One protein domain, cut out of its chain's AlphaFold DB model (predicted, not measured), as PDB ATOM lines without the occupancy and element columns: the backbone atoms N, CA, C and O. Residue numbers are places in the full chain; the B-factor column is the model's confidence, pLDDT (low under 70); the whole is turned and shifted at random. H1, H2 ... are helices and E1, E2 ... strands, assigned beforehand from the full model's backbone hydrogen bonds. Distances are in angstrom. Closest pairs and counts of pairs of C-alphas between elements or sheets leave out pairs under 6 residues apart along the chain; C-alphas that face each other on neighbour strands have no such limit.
ATOM      1  N   ALA A 306      67.373  -9.539  35.924       95.19
ATOM      2  CA  ALA A 306      67.861 -10.709  36.641       95.19
ATOM      3  C   ALA A 306      68.702 -10.335  37.877       95.19
ATOM      4  O   ALA A 306      69.358  -9.292  37.934       95.19
ATOM      5  N   SER A 307      68.681 -11.219  38.876       95.31
ATOM      6  CA  SER A 307      69.400 -11.024  40.134       95.31
ATOM      7  C   SER A 307      70.917 -10.996  39.938       95.31
ATOM      8  O   SER A 307      71.450 -11.505  38.952       95.31
ATOM      9  N   GLU A 308      71.627 -10.450  40.925       95.44
ATOM     10  CA  GLU A 308      73.091 -10.405  40.933       95.44
ATOM     11  C   GLU A 308      73.748 -11.778  40.655       95.44
ATOM     12  O   GLU A 308      74.557 -11.851  39.726       95.44
ATOM     13  N   PRO A 309      73.384 -12.882  41.345       96.56
ATOM     14  CA  PRO A 309      73.971 -14.191  41.053       96.56
ATOM     15  C   PRO A 309      73.706 -14.673  39.623       96.56
ATOM     16  O   PRO A 309      74.582 -15.275  39.003       96.56
ATOM     17  N   ALA A 310      72.514 -14.399  39.084       95.25
ATOM     18  CA  ALA A 310      72.144 -14.807  37.732       95.25
ATOM     19  C   ALA A 310      72.929 -14.022  36.669       95.25
ATOM     20  O   ALA A 310      73.454 -14.619  35.729       95.25
ATOM     21  N   MET A 311      73.081 -12.706  36.847       96.62
ATOM     22  CA  MET A 311      73.886 -11.873  35.950       96.62
ATOM     23  C   MET A 311      75.370 -12.242  35.996       96.62
ATOM     24  O   MET A 311      76.019 -12.292  34.952       96.62
ATOM     25  N   LEU A 312      75.909 -12.556  37.179       96.69
ATOM     26  CA  LEU A 312      77.290 -13.015  37.320       96.69
ATOM     27  C   LEU A 312      77.524 -14.366  36.630       96.69
ATOM     28  O   LEU A 312      78.534 -14.548  35.944       96.69
ATOM     29  N   ALA A 313      76.579 -15.299  36.764       95.75
ATOM     30  CA  ALA A 313      76.625 -16.569  36.051       95.75
ATOM     31  C   ALA A 313      76.603 -16.353  34.526       95.75
ATOM     32  O   ALA A 313      77.457 -16.898  33.828       95.75
ATOM     33  N   ALA A 314      75.708 -15.499  34.018       95.75
ATOM     34  CA  ALA A 314      75.629 -15.170  32.593       95.75
ATOM     35  C   ALA A 314      76.900 -14.472  32.063       95.75
ATOM     36  O   ALA A 314      77.376 -14.778  30.973       95.75
ATOM     37  N   ALA A 315      77.508 -13.566  32.834       96.69
ATOM     38  CA  ALA A 315      78.785 -12.951  32.459       96.69
ATOM     39  C   ALA A 315      79.925 -13.982  32.411       96.69
ATOM     40  O   ALA A 315      80.773 -13.948  31.516       96.69
ATOM     41  N   THR A 316      79.929 -14.929  33.352       96.81
ATOM     42  CA  THR A 316      80.923 -16.005  33.411       96.81
ATOM     43  C   THR A 316      80.817 -16.927  32.196       96.81
ATOM     44  O   THR A 316      81.845 -17.264  31.604       96.81
ATOM     45  N   THR A 317      79.604 -17.302  31.771       95.31
ATOM     46  CA  THR A 317      79.410 -18.135  30.569       95.31
ATOM     47  C   THR A 317      79.836 -17.411  29.291       95.31
ATOM     48  O   THR A 317      80.437 -18.041  28.414       95.31
ATOM     49  N   LEU A 318      79.599 -16.098  29.202       95.06
ATOM     50  CA  LEU A 318      80.035 -15.248  28.090       95.06
ATOM     51  C   LEU A 318      81.570 -15.165  28.003       95.06
ATOM     52  O   LEU A 318      82.160 -15.420  26.951       95.06
ATOM     53  N   LEU A 319      82.234 -14.882  29.131       96.12
ATOM     54  CA  LEU A 319      83.697 -14.828  29.228       96.12
ATOM     55  C   LEU A 319      84.359 -16.176  28.924       96.12
ATOM     56  O   LEU A 319      85.451 -16.196  28.355       96.12
ATOM     57  N   ALA A 320      83.718 -17.283  29.309       95.62
ATOM     58  CA  ALA A 320      84.200 -18.627  29.012       95.62
ATOM     59  C   ALA A 320      84.129 -18.960  27.512       95.62
ATOM     60  O   ALA A 320      85.003 -19.667  27.022       95.62
ATOM     61  N   ALA A 321      83.132 -18.440  26.785       94.81
ATOM     62  CA  ALA A 321      83.020 -18.642  25.339       94.81
ATOM     63  C   ALA A 321      84.019 -17.790  24.548       94.81
ATOM     64  O   ALA A 321      84.713 -18.306  23.677       94.81
ATOM     65  N   ASN A 322      84.135 -16.496  24.861       96.69
ATOM     66  CA  ASN A 322      85.150 -15.636  24.255       96.69
ATOM     67  C   ASN A 322      85.521 -14.481  25.185       96.69
ATOM     68  O   ASN A 322      84.873 -13.436  25.221       96.69
ATOM     69  N   ARG A 323      86.631 -14.638  25.910       95.25
ATOM     70  CA  ARG A 323      87.081 -13.648  26.894       95.25
ATOM     71  C   ARG A 323      87.348 -12.266  26.294       95.25
ATOM     72  O   ARG A 323      87.126 -11.266  26.974       95.25
ATOM     73  N   LYS A 324      87.879 -12.192  25.070       94.94
ATOM     74  CA  LYS A 324      88.249 -10.913  24.447       94.94
ATOM     75  C   LYS A 324      86.995 -10.134  24.057       94.94
ATOM     76  O   LYS A 324      86.869  -8.986  24.480       94.94
ATOM     77  N   SER A 325      86.083 -10.772  23.323       94.81
ATOM     78  CA  SER A 325      84.815 -10.160  22.909       94.81
ATOM     79  C   SER A 325      83.947  -9.818  24.120       94.81
ATOM     80  O   SER A 325      83.532  -8.675  24.258       94.81
ATOM     81  N   ALA A 326      83.821 -10.729  25.093       95.06
ATOM     82  CA  ALA A 326      83.022 -10.496  26.299       95.06
ATOM     83  C   ALA A 326      83.468  -9.256  27.079       95.06
ATOM     84  O   ALA A 326      82.643  -8.470  27.535       95.06
ATOM     85  N   ARG A 327      84.784  -9.040  27.224       94.19
ATOM     86  CA  ARG A 327      85.303  -7.831  27.885       94.19
ATOM     87  C   ARG A 327      84.941  -6.561  27.122       94.19
ATOM     88  O   ARG A 327      84.665  -5.545  27.757       94.19
ATOM     89  N   GLN A 328      84.978  -6.600  25.792       92.88
ATOM     90  CA  GLN A 328      84.581  -5.471  24.959       92.88
ATOM     91  C   GLN A 328      83.084  -5.193  25.121       92.88
ATOM     92  O   GLN A 328      82.727  -4.080  25.505       92.88
ATOM     93  N   ASP A 329      82.239  -6.206  24.946       93.44
ATOM     94  CA  ASP A 329      80.787  -6.032  24.932       93.44
ATOM     95  C   ASP A 329      80.257  -5.586  26.302       93.44
ATOM     96  O   ASP A 329      79.510  -4.613  26.396       93.44
ATOM     97  N   LEU A 330      80.735  -6.193  27.395       92.69
ATOM     98  CA  LEU A 330      80.319  -5.832  28.758       92.69
ATOM     99  C   LEU A 330      80.672  -4.387  29.148       92.69
ATOM    100  O   LEU A 330      80.030  -3.832  30.041       92.69
ATOM    101  N   THR A 331      81.684  -3.779  28.516       87.31
ATOM    102  CA  THR A 331      82.218  -2.463  28.914       87.31
ATOM    103  C   THR A 331      81.957  -1.337  27.921       87.31
ATOM    104  O   THR A 331      82.146  -0.171  28.295       87.31
ATOM    105  N   ARG A 332      81.573  -1.653  26.679       82.81
ATOM    106  CA  ARG A 332      81.447  -0.681  25.580       82.81
ATOM    107  C   ARG A 332      80.116  -0.726  24.843       82.81
ATOM    108  O   ARG A 332      79.757   0.293  24.268       82.81
ATOM    109  N   GLU A 333      79.392  -1.839  24.894       84.81
ATOM    110  CA  GLU A 333      78.136  -1.995  24.162       84.81
ATOM    111  C   GLU A 333      76.912  -1.761  25.066       84.81
ATOM    112  O   GLU A 333      76.969  -1.997  26.284       84.81
ATOM    113  N   PRO A 334      75.773  -1.316  24.502       79.12
ATOM    114  CA  PRO A 334      74.544  -1.072  25.250       79.12
ATOM    115  C   PRO A 334      73.787  -2.375  25.570       79.12
ATOM    116  O   PRO A 334      72.675  -2.605  25.098       79.12
ATOM    117  N   LEU A 335      74.387  -3.242  26.392       87.94
ATOM    118  CA  LEU A 335      73.816  -4.547  26.769       87.94
ATOM    119  C   LEU A 335      72.836  -4.491  27.946       87.94
ATOM    120  O   LEU A 335      72.044  -5.406  28.151       87.94
ATOM    121  N   TRP A 336      72.902  -3.434  28.750       90.56
ATOM    122  CA  TRP A 336      72.306  -3.392  30.088       90.56
ATOM    123  C   TRP A 336      70.904  -2.772  30.116       90.56
ATOM    124  O   TRP A 336      70.476  -2.178  31.106       90.56
ATOM    125  N   ARG A 337      70.174  -2.863  29.006       90.88
ATOM    126  CA  ARG A 337      68.830  -2.297  28.907       90.88
ATOM    127  C   ARG A 337      67.856  -3.143  29.720       90.88
ATOM    128  O   ARG A 337      67.664  -4.308  29.406       90.88
ATOM    129  N   VAL A 338      67.197  -2.539  30.704       92.38
ATOM    130  CA  VAL A 338      66.176  -3.172  31.551       92.38
ATOM    131  C   VAL A 338      64.792  -2.821  31.004       92.38
ATOM    132  O   VAL A 338      64.447  -1.640  30.905       92.38
ATOM    133  N   THR A 339      63.993  -3.828  30.632       92.00
ATOM    134  CA  THR A 339      62.664  -3.627  30.016       92.00
ATOM    135  C   THR A 339      61.510  -4.265  30.783       92.00
ATOM    136  O   THR A 339      60.357  -4.071  30.404       92.00
ATOM    137  N   ILE A 340      61.788  -4.935  31.904       92.00
ATOM    138  CA  ILE A 340      60.753  -5.438  32.811       92.00
ATOM    139  C   ILE A 340      59.825  -4.312  33.320       92.00
ATOM    140  O   ILE A 340      60.232  -3.160  33.536       92.00
ATOM    141  N   ALA A 341      58.547  -4.656  33.498       87.50
ATOM    142  CA  ALA A 341      57.497  -3.723  33.908       87.50
ATOM    143  C   ALA A 341      57.761  -3.097  35.289       87.50
ATOM    144  O   ALA A 341      57.567  -1.893  35.462       87.50
ATOM    145  N   ASP A 342      58.282  -3.882  36.234       90.00
ATOM    146  CA  ASP A 342      58.702  -3.412  37.553       90.00
ATOM    147  C   ASP A 342      60.206  -3.670  37.769       90.00
ATOM    148  O   ASP A 342      60.608  -4.782  38.106       90.00
ATOM    149  N   PRO A 343      61.066  -2.666  37.527       89.81
ATOM    150  CA  PRO A 343      62.511  -2.780  37.649       89.81
ATOM    151  C   PRO A 343      62.983  -2.512  39.090       89.81
ATOM    152  O   PRO A 343      64.191  -2.469  39.337       89.81
ATOM    153  N   GLY A 344      62.055  -2.313  40.034       92.38
ATOM    154  CA  GLY A 344      62.338  -1.946  41.415       92.38
ATOM    155  C   GLY A 344      62.676  -0.464  41.596       92.38
ATOM    156  O   GLY A 344      62.310   0.391  40.790       92.38
ATOM    157  N   GLU A 345      63.375  -0.155  42.693       94.25
ATOM    158  CA  GLU A 345      63.760   1.214  43.058       94.25
ATOM    159  C   GLU A 345      64.571   1.890  41.940       94.25
ATOM    160  O   GLU A 345      65.573   1.352  41.465       94.25
ATOM    161  N   LEU A 346      64.148   3.090  41.543       94.38
ATOM    162  CA  LEU A 346      64.771   3.881  40.487       94.38
ATOM    163  C   LEU A 346      65.603   5.012  41.091       94.38
ATOM    164  O   LEU A 346      65.092   5.831  41.851       94.38
ATOM    165  N   LEU A 347      66.877   5.073  40.714       94.44
ATOM    166  CA  LEU A 347      67.834   6.062  41.197       94.44
ATOM    167  C   LEU A 347      68.103   7.139  40.143       94.44
ATOM    168  O   LEU A 347      68.076   6.883  38.933       94.44
ATOM    169  N   ASP A 348      68.417   8.343  40.622       92.31
ATOM    170  CA  ASP A 348      69.071   9.371  39.820       92.31
ATOM    171  C   ASP A 348      70.597   9.154  39.772       92.31
ATOM    172  O   ASP A 348      71.152   8.229  40.371       92.31
ATOM    173  N   THR A 349      71.299  10.017  39.034       93.56
ATOM    174  CA  THR A 349      72.758   9.926  38.870       93.56
ATOM    175  C   THR A 349      73.520  10.105  40.187       93.56
ATOM    176  O   THR A 349      74.558   9.471  40.376       93.56
ATOM    177  N   ALA A 350      73.034  10.947  41.103       93.88
ATOM    178  CA  ALA A 350      73.717  11.229  42.363       93.88
ATOM    179  C   ALA A 350      73.579  10.054  43.342       93.88
ATOM    180  O   ALA A 350      74.576   9.597  43.900       93.88
ATOM    181  N   ALA A 351      72.371   9.510  43.490       95.06
ATOM    182  CA  ALA A 351      72.109   8.337  44.314       95.06
ATOM    183  C   ALA A 351      72.832   7.089  43.776       95.06
ATOM    184  O   ALA A 351      73.427   6.332  44.545       95.06
ATOM    185  N   ALA A 352      72.862   6.904  42.453       95.69
ATOM    186  CA  ALA A 352      73.631   5.835  41.822       95.69
ATOM    187  C   ALA A 352      75.143   5.972  42.065       95.69
ATOM    188  O   ALA A 352      75.819   4.975  42.304       95.69
ATOM    189  N   ALA A 353      75.685   7.193  42.045       96.00
ATOM    190  CA  ALA A 353      77.101   7.438  42.318       96.00
ATOM    191  C   ALA A 353      77.497   7.035  43.747       96.00
ATOM    192  O   ALA A 353      78.536   6.400  43.935       96.00
ATOM    193  N   VAL A 354      76.636   7.329  44.730       96.31
ATOM    194  CA  VAL A 354      76.811   6.871  46.118       96.31
ATOM    195  C   VAL A 354      76.812   5.346  46.184       96.31
ATOM    196  O   VAL A 354      77.717   4.770  46.778       96.31
ATOM    197  N   LEU A 355      75.847   4.688  45.533       95.25
ATOM    198  CA  LEU A 355      75.738   3.226  45.538       95.25
ATOM    199  C   LEU A 355      76.953   2.527  44.907       95.25
ATOM    200  O   LEU A 355      77.355   1.454  45.347       95.25
ATOM    201  N   LEU A 356      77.516   3.120  43.855       94.62
ATOM    202  CA  LEU A 356      78.652   2.564  43.125       94.62
ATOM    203  C   LEU A 356      80.008   2.925  43.733       94.62
ATOM    204  O   LEU A 356      81.018   2.422  43.244       94.62
ATOM    205  N   GLU A 357      80.046   3.807  44.735       94.75
ATOM    206  CA  GLU A 357      81.285   4.379  45.273       94.75
ATOM    207  C   GLU A 357      82.147   4.996  44.148       94.75
ATOM    208  O   GLU A 357      83.348   4.736  43.990       94.75
ATOM    209  N   ARG A 358      81.495   5.792  43.291       95.12
ATOM    210  CA  ARG A 358      82.093   6.482  42.136       95.12
ATOM    211  C   ARG A 358      81.604   7.928  42.069       95.12
ATOM    212  O   ARG A 358      80.691   8.328  42.782       95.12
ATOM    213  N   SER A 359      82.218   8.743  41.211       95.62
ATOM    214  CA  SER A 359      81.777  10.130  41.026       95.62
ATOM    215  C   SER A 359      80.484  10.209  40.196       95.62
ATOM    216  O   SER A 359      80.282   9.389  39.296       95.62
ATOM    217  N   PRO A 360      79.632  11.232  40.400       95.62
ATOM    218  CA  PRO A 360      78.479  11.476  39.529       95.62
ATOM    219  C   PRO A 360      78.861  11.614  38.049       95.62
ATOM    220  O   PRO A 360      78.148  11.126  37.178       95.62
ATOM    221  N   THR A 361      80.027  12.201  37.754       95.25
ATOM    222  CA  THR A 361      80.564  12.313  36.387       95.25
ATOM    223  C   THR A 361      80.850  10.951  35.757       95.25
ATOM    224  O   THR A 361      80.594  10.762  34.570       95.25
ATOM    225  N   PHE A 362      81.357   9.986  36.533       94.56
ATOM    226  CA  PHE A 362      81.561   8.620  36.051       94.56
ATOM    227  C   PHE A 362      80.228   7.984  35.637       94.56
ATOM    228  O   PHE A 362      80.126   7.433  34.541       94.56
ATOM    229  N   VAL A 363      79.201   8.110  36.483       94.62
ATOM    230  CA  VAL A 363      77.863   7.566  36.207       94.62
ATOM    231  C   VAL A 363      77.235   8.247  34.994       94.62
ATOM    232  O   VAL A 363      76.761   7.556  34.097       94.62
ATOM    233  N   ALA A 364      77.299   9.579  34.915       93.44
ATOM    234  CA  ALA A 364      76.776  10.345  33.785       93.44
ATOM    235  C   ALA A 364      77.419   9.923  32.454       93.44
ATOM    236  O   ALA A 364      76.708   9.664  31.487       93.44
ATOM    237  N   LYS A 365      78.748   9.762  32.418       93.12
ATOM    238  CA  LYS A 365      79.465   9.309  31.216       93.12
ATOM    239  C   LYS A 365      79.045   7.901  30.790       93.12
ATOM    240  O   LYS A 365      78.860   7.640  29.607       93.12
ATOM    241  N   ARG A 366      78.891   6.977  31.742       92.44
ATOM    242  CA  ARG A 366      78.458   5.601  31.448       92.44
ATOM    243  C   ARG A 366      77.011   5.541  30.969       92.44
ATOM    244  O   ARG A 366      76.708   4.750  30.079       92.44
ATOM    245  N   LEU A 367      76.157   6.394  31.528       91.38
ATOM    246  CA  LEU A 367      74.770   6.569  31.110       91.38
ATOM    247  C   LEU A 367      74.680   7.097  29.674       91.38
ATOM    248  O   LEU A 367      73.959   6.519  28.869       91.38
ATOM    249  N   GLU A 368      75.457   8.129  29.339       89.50
ATOM    250  CA  GLU A 368      75.566   8.674  27.978       89.50
ATOM    251  C   GLU A 368      76.052   7.615  26.976       89.50
ATOM    252  O   GLU A 368      75.529   7.507  25.872       89.50
ATOM    253  N   GLN A 369      77.006   6.780  27.390       88.81
ATOM    254  CA  GLN A 369      77.522   5.670  26.587       88.81
ATOM    255  C   GLN A 369      76.583   4.452  26.529       88.81
ATOM    256  O   GLN A 369      76.868   3.511  25.797       88.81
ATOM    257  N   GLY A 370      75.512   4.407  27.328       88.44
ATOM    258  CA  GLY A 370      74.630   3.238  27.434       88.44
ATOM    259  C   GLY A 370      75.273   1.997  28.077       88.44
ATOM    260  O   GLY A 370      74.727   0.906  27.969       88.44
ATOM    261  N   THR A 371      76.409   2.140  28.767       91.69
ATOM    262  CA  THR A 371      77.220   1.015  29.298       91.69
ATOM    263  C   THR A 371      76.933   0.677  30.767       91.69
ATOM    264  O   THR A 371      77.690  -0.044  31.420       91.69
ATOM    265  N   ILE A 372      75.832   1.203  31.301       94.25
ATOM    266  CA  ILE A 372      75.327   0.975  32.659       94.25
ATOM    267  C   ILE A 372      73.831   0.627  32.586       94.25
ATOM    268  O   ILE A 372      73.181   1.031  31.616       94.25
ATOM    269  N   PRO A 373      73.258  -0.103  33.562       94.50
ATOM    270  CA  PRO A 373      71.857  -0.484  33.504       94.50
ATOM    271  C   PRO A 373      70.905   0.695  33.457       94.50
ATOM    272  O   PRO A 373      70.993   1.601  34.282       94.50
ATOM    273  N   THR A 374      69.962   0.660  32.520       92.94
ATOM    274  CA  THR A 374      68.983   1.735  32.337       92.94
ATOM    275  C   THR A 374      67.584   1.195  32.116       92.94
ATOM    276  O   THR A 374      67.390   0.206  31.412       92.94
ATOM    277  N   ALA A 375      66.600   1.889  32.683       90.88
ATOM    278  CA  ALA A 375      65.195   1.720  32.355       90.88
ATOM    279  C   ALA A 375      64.651   3.031  31.782       90.88
ATOM    280  O   ALA A 375      64.907   4.115  32.312       90.88
ATOM    281  N   ARG A 376      63.885   2.920  30.697       87.12
ATOM    282  CA  ARG A 376      63.137   4.033  30.105       87.12
ATOM    283  C   ARG A 376      61.713   4.015  30.654       87.12
ATOM    284  O   ARG A 376      61.078   2.957  30.733       87.12
ATOM    285  N   ARG A 377      61.223   5.177  31.070       79.44
ATOM    286  CA  ARG A 377      59.868   5.375  31.594       79.44
ATOM    287  C   ARG A 377      59.243   6.591  30.939       79.44
ATOM    288  O   ARG A 377      59.944   7.537  30.614       79.44
ATOM    289  N   ILE A 378      57.930   6.559  30.752       77.56
ATOM    290  CA  ILE A 378      57.178   7.742  30.341       77.56
ATOM    291  C   ILE A 378      56.649   8.390  31.618       77.56
ATOM    292  O   ILE A 378      55.764   7.843  32.271       77.56
ATOM    293  N   GLU A 379      57.204   9.541  31.982       75.81
ATOM    294  CA  GLU A 379      56.773  10.356  33.119       75.81
ATOM    295  C   GLU A 379      56.216  11.675  32.564       75.81
ATOM    296  O   GLU A 379      56.909  12.398  31.849       75.81
ATOM    297  N   ASN A 380      54.951  11.996  32.859       75.44
ATOM    298  CA  ASN A 380      54.280  13.216  32.375       75.44
ATOM    299  C   ASN A 380      54.367  13.427  30.846       75.44
ATOM    300  O   ASN A 380      54.492  14.554  30.376       75.44
ATOM    301  N   GLY A 381      54.328  12.342  30.067       73.00
ATOM    302  CA  GLY A 381      54.426  12.392  28.604       73.00
ATOM    303  C   GLY A 381      55.850  12.531  28.052       73.00
ATOM    304  O   GLY A 381      56.015  12.506  26.838       73.00
ATOM    305  N   ASN A 382      56.869  12.614  28.914       77.38
ATOM    306  CA  ASN A 382      58.274  12.654  28.514       77.38
ATOM    307  C   ASN A 382      58.959  11.320  28.811       77.38
ATOM    308  O   ASN A 382      58.746  10.720  29.865       77.38
ATOM    309  N   GLU A 383      59.809  10.863  27.892       80.94
ATOM    310  CA  GLU A 383      60.683   9.722  28.154       80.94
ATOM    311  C   GLU A 383      61.791  10.152  29.119       80.94
ATOM    312  O   GLU A 383      62.533  11.103  28.870       80.94
ATOM    313  N   VAL A 384      61.902   9.441  30.234       84.12
ATOM    314  CA  VAL A 384      62.912   9.669  31.252       84.12
ATOM    315  C   VAL A 384      63.716   8.398  31.466       84.12
ATOM    316  O   VAL A 384      63.169   7.299  31.592       84.12
ATOM    317  N   VAL A 385      65.039   8.554  31.504       85.44
ATOM    318  CA  VAL A 385      65.975   7.465  31.778       85.44
ATOM    319  C   VAL A 385      66.299   7.445  33.268       85.44
ATOM    320  O   VAL A 385      66.683   8.461  33.853       85.44
ATOM    321  N   ARG A 386      66.130   6.278  33.886       89.94
ATOM    322  CA  ARG A 386      66.418   6.024  35.302       89.94
ATOM    323  C   ARG A 386      67.351   4.826  35.450       89.94
ATOM    324  O   ARG A 386      67.439   3.991  34.547       89.94
ATOM    325  N   LEU A 387      68.032   4.744  36.592       94.62
ATOM    326  CA  LEU A 387      68.984   3.682  36.925       94.62
ATOM    327  C   LEU A 387      68.328   2.725  37.938       94.62
ATOM    328  O   LEU A 387      68.177   3.106  39.101       94.62
ATOM    329  N   PRO A 388      67.903   1.512  37.546       95.69
ATOM    330  CA  PRO A 388      67.285   0.580  38.485       95.69
ATOM    331  C   PRO A 388      68.305   0.060  39.497       95.69
ATOM    332  O   PRO A 388      69.305  -0.548  39.109       95.69
ATOM    333  N   ARG A 389      68.056   0.261  40.794       96.44
ATOM    334  CA  ARG A 389      68.967  -0.139  41.875       96.44
ATOM    335  C   ARG A 389      69.338  -1.626  41.832       96.44
ATOM    336  O   ARG A 389      70.535  -1.904  41.917       96.44
ATOM    337  N   PRO A 390      68.396  -2.584  41.676       95.69
ATOM    338  CA  PRO A 390      68.751  -4.005  41.642       95.69
ATOM    339  C   PRO A 390      69.663  -4.347  40.461       95.69
ATOM    340  O   PRO A 390      70.683  -5.013  40.633       95.69
ATOM    341  N   ALA A 391      69.347  -3.824  39.272       96.06
ATOM    342  CA  ALA A 391      70.159  -4.037  38.079       96.06
ATOM    343  C   ALA A 391      71.546  -3.391  38.216       96.06
ATOM    344  O   ALA A 391      72.540  -3.958  37.769       96.06
ATOM    345  N   LEU A 392      71.630  -2.227  38.869       96.38
ATOM    346  CA  LEU A 392      72.890  -1.526  39.090       96.38
ATOM    347  C   LEU A 392      73.830  -2.284  40.036       96.38
ATOM    348  O   LEU A 392      75.037  -2.322  39.796       96.38
ATOM    349  N   LEU A 393      73.282  -2.924  41.072       96.25
ATOM    350  CA  LEU A 393      74.033  -3.824  41.951       96.25
ATOM    351  C   LEU A 393      74.535  -5.057  41.192       96.25
ATOM    352  O   LEU A 393      75.720  -5.374  41.270       96.25
ATOM    353  N   ALA A 394      73.675  -5.685  40.386       96.50
ATOM    354  CA  ALA A 394      74.060  -6.821  39.551       96.50
ATOM    355  C   ALA A 394      75.176  -6.458  38.554       96.50
ATOM    356  O   ALA A 394      76.145  -7.201  38.394       96.50
ATOM    357  N   TRP A 395      75.086  -5.280  37.930       96.56
ATOM    358  CA  TRP A 395      76.145  -4.735  37.084       96.56
ATOM    359  C   TRP A 395      77.448  -4.542  37.853       96.56
ATOM    360  O   TRP A 395      78.487  -5.024  37.408       96.56
ATOM    361  N   LYS A 396      77.400  -3.893  39.023       95.62
ATOM    362  CA  LYS A 396      78.585  -3.672  39.864       95.62
ATOM    363  C   LYS A 396      79.262  -4.998  40.215       95.62
ATOM    364  O   LYS A 396      80.473  -5.114  40.061       95.62
ATOM    365  N   ALA A 397      78.490  -6.008  40.606       95.81
ATOM    366  CA  ALA A 397      79.016  -7.329  40.932       95.81
ATOM    367  C   ALA A 397      79.733  -7.992  39.745       95.81
ATOM    368  O   ALA A 397      80.838  -8.508  39.912       95.81
ATOM    369  N   VAL A 398      79.160  -7.927  38.536       96.62
ATOM    370  CA  VAL A 398      79.811  -8.417  37.302       96.62
ATOM    371  C   VAL A 398      81.116  -7.664  37.038       96.62
ATOM    372  O   VAL A 398      82.148  -8.274  36.738       96.62
ATOM    373  N   MET A 399      81.077  -6.338  37.157       95.50
ATOM    374  CA  MET A 399      82.225  -5.474  36.906       95.50
ATOM    375  C   MET A 399      83.384  -5.742  37.871       95.50
ATOM    376  O   MET A 399      84.534  -5.840  37.429       95.50
ATOM    377  N   ASP A 400      83.078  -5.906  39.156       95.06
ATOM    378  CA  ASP A 400      84.053  -6.168  40.215       95.06
ATOM    379  C   ASP A 400      84.628  -7.586  40.100       95.06
ATOM    380  O   ASP A 400      85.848  -7.769  40.098       95.06
ATOM    381  N   ALA A 401      83.768  -8.599  39.934       95.75
ATOM    382  CA  ALA A 401      84.181 -10.001  39.864       95.75
ATOM    383  C   ALA A 401      85.148 -10.279  38.703       95.75
ATOM    384  O   ALA A 401      86.049 -11.116  38.817       95.75
ATOM    385  N   HIS A 402      84.993  -9.561  37.588       94.56
ATOM    386  CA  HIS A 402      85.799  -9.754  36.383       94.56
ATOM    387  C   HIS A 402      86.806  -8.629  36.103       94.56
ATOM    388  O   HIS A 402      87.491  -8.679  35.072       94.56
ATOM    389  N   LYS A 403      86.936  -7.652  37.015       93.12
ATOM    390  CA  LYS A 403      87.861  -6.508  36.910       93.12
ATOM    391  C   LYS A 403      87.741  -5.813  35.549       93.12
ATOM    392  O   LYS A 403      88.648  -5.857  34.707       93.12
ATOM    393  N   LEU A 404      86.544  -5.291  35.291       88.62
ATOM    394  CA  LEU A 404      86.153  -4.693  34.007       88.62
ATOM    395  C   LEU A 404      86.137  -3.157  34.021       88.62
ATOM    396  O   LEU A 404      86.015  -2.546  32.961       88.62
ATOM    397  N   LEU A 405      86.252  -2.537  35.198       80.44
ATOM    398  CA  LEU A 405      86.232  -1.079  35.370       80.44
ATOM    399  C   LEU A 405      87.606  -0.463  35.666       80.44
ATOM    400  O   LEU A 405      87.673   0.760  35.802       80.44
ATOM    401  N   ASP A 406      88.647  -1.296  35.727       60.59
ATOM    402  CA  ASP A 406      90.037  -0.916  36.011       60.59
ATOM    403  C   ASP A 406      90.890  -0.830  34.739       60.59
ATOM    404  O   ASP A 406      90.793  -1.753  33.886       60.59
TER     405      ASP A 406
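Overview. This is residues 306 to 406 of the 406 residues of an uncharacterized protein of Planctomycetes bacterium (UniProt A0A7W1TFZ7). Helix H5 lies in the middle of an elongated body, with H1 packed on it and H2 making a V-shaped corner with H1 at one end. H3 packs on H5 as well, with H4 crossing H3, and at the other end the hairpin of E1 and E2 reaches outward, its tip, residues 378 to 383, sticking out. The 101 printed residues hold five named helices and two named strands in the order H1, H2, H3, H4, E1, E2, H5; the two-strand sheet is antiparallel and the class is mostly helix. The whole is compact, with a radius of gyration of the C-alphas of 13.4 A and spans of 44 by 28 by 20 A.

Arrangement. Start at H1, residues 308 to 321, which touches H2, residues 323 to 332, with residues 315 to 319 alone. Their closest C-alphas, those of Leu 319 and Ala 326, are 5.3 A apart; the helices run opposite ways at a steep tilt of 48 degrees. Further on, H3, residues 349 to 356, touches H4, residues 360 to 368, and is about perpendicular to it at 75 degrees; the closest C-alphas, of Ala 353 and Pro 360, are 5.1 A apart. Then come E1, residues 374 to 379, and E2, residues 382 to 388, a hairpin of antiparallel strands; look for N 377 and O 384, 2.9 A apart, and N 384 and O 377, 2.8 A, both within hydrogen-bond range. Residues 337 to 338 pair parallel with residues 374 to 375 of E1, and residues 346 to 347 pair antiparallel with residues 387 to 388 of E2. Last comes H5, residues 389 to 401. It touches H1, the same way at a steep tilt of 42 degrees, with the C-alphas of Glu 308 and Ala 394 closest at 4.0 A. It also touches H3, where the C-alphas of Leu 356 and Lys 396 are closest at 7.0 A. H2 and H5 are near each other, while H4 and H5 are apart. Every O i to N i+4 pair is within hydrogen-bond range in H1, H3, H4 and H5; in H2, 5 of 6 are.

Along the chain. Find C-alpha 308 at (73.091, -10.405, 40.933); from there H1 runs 20.2 A to residue 321. H2 spans 14.2 A, H3 10.3 A and H4 12.2 A. E1 begins at C-alpha 374, (68.983, 1.735, 32.337), and is 15.0 A long; E2 is 18.1 A. H5 runs 18.2 A and ends at C-alpha 401, (84.181, -10.001, 39.864).

Size, cuts and confidence. The two C-alphas farthest apart, those of Ala 320 and Asn 380, are 43.8 A apart. The printed part has no cut and ends at residue 406, the chain's last. The link from H2 to H3, 16 residues, is long; the others are tight. Mean pLDDT of the printed part is 91.8, and residue 406 is under 70.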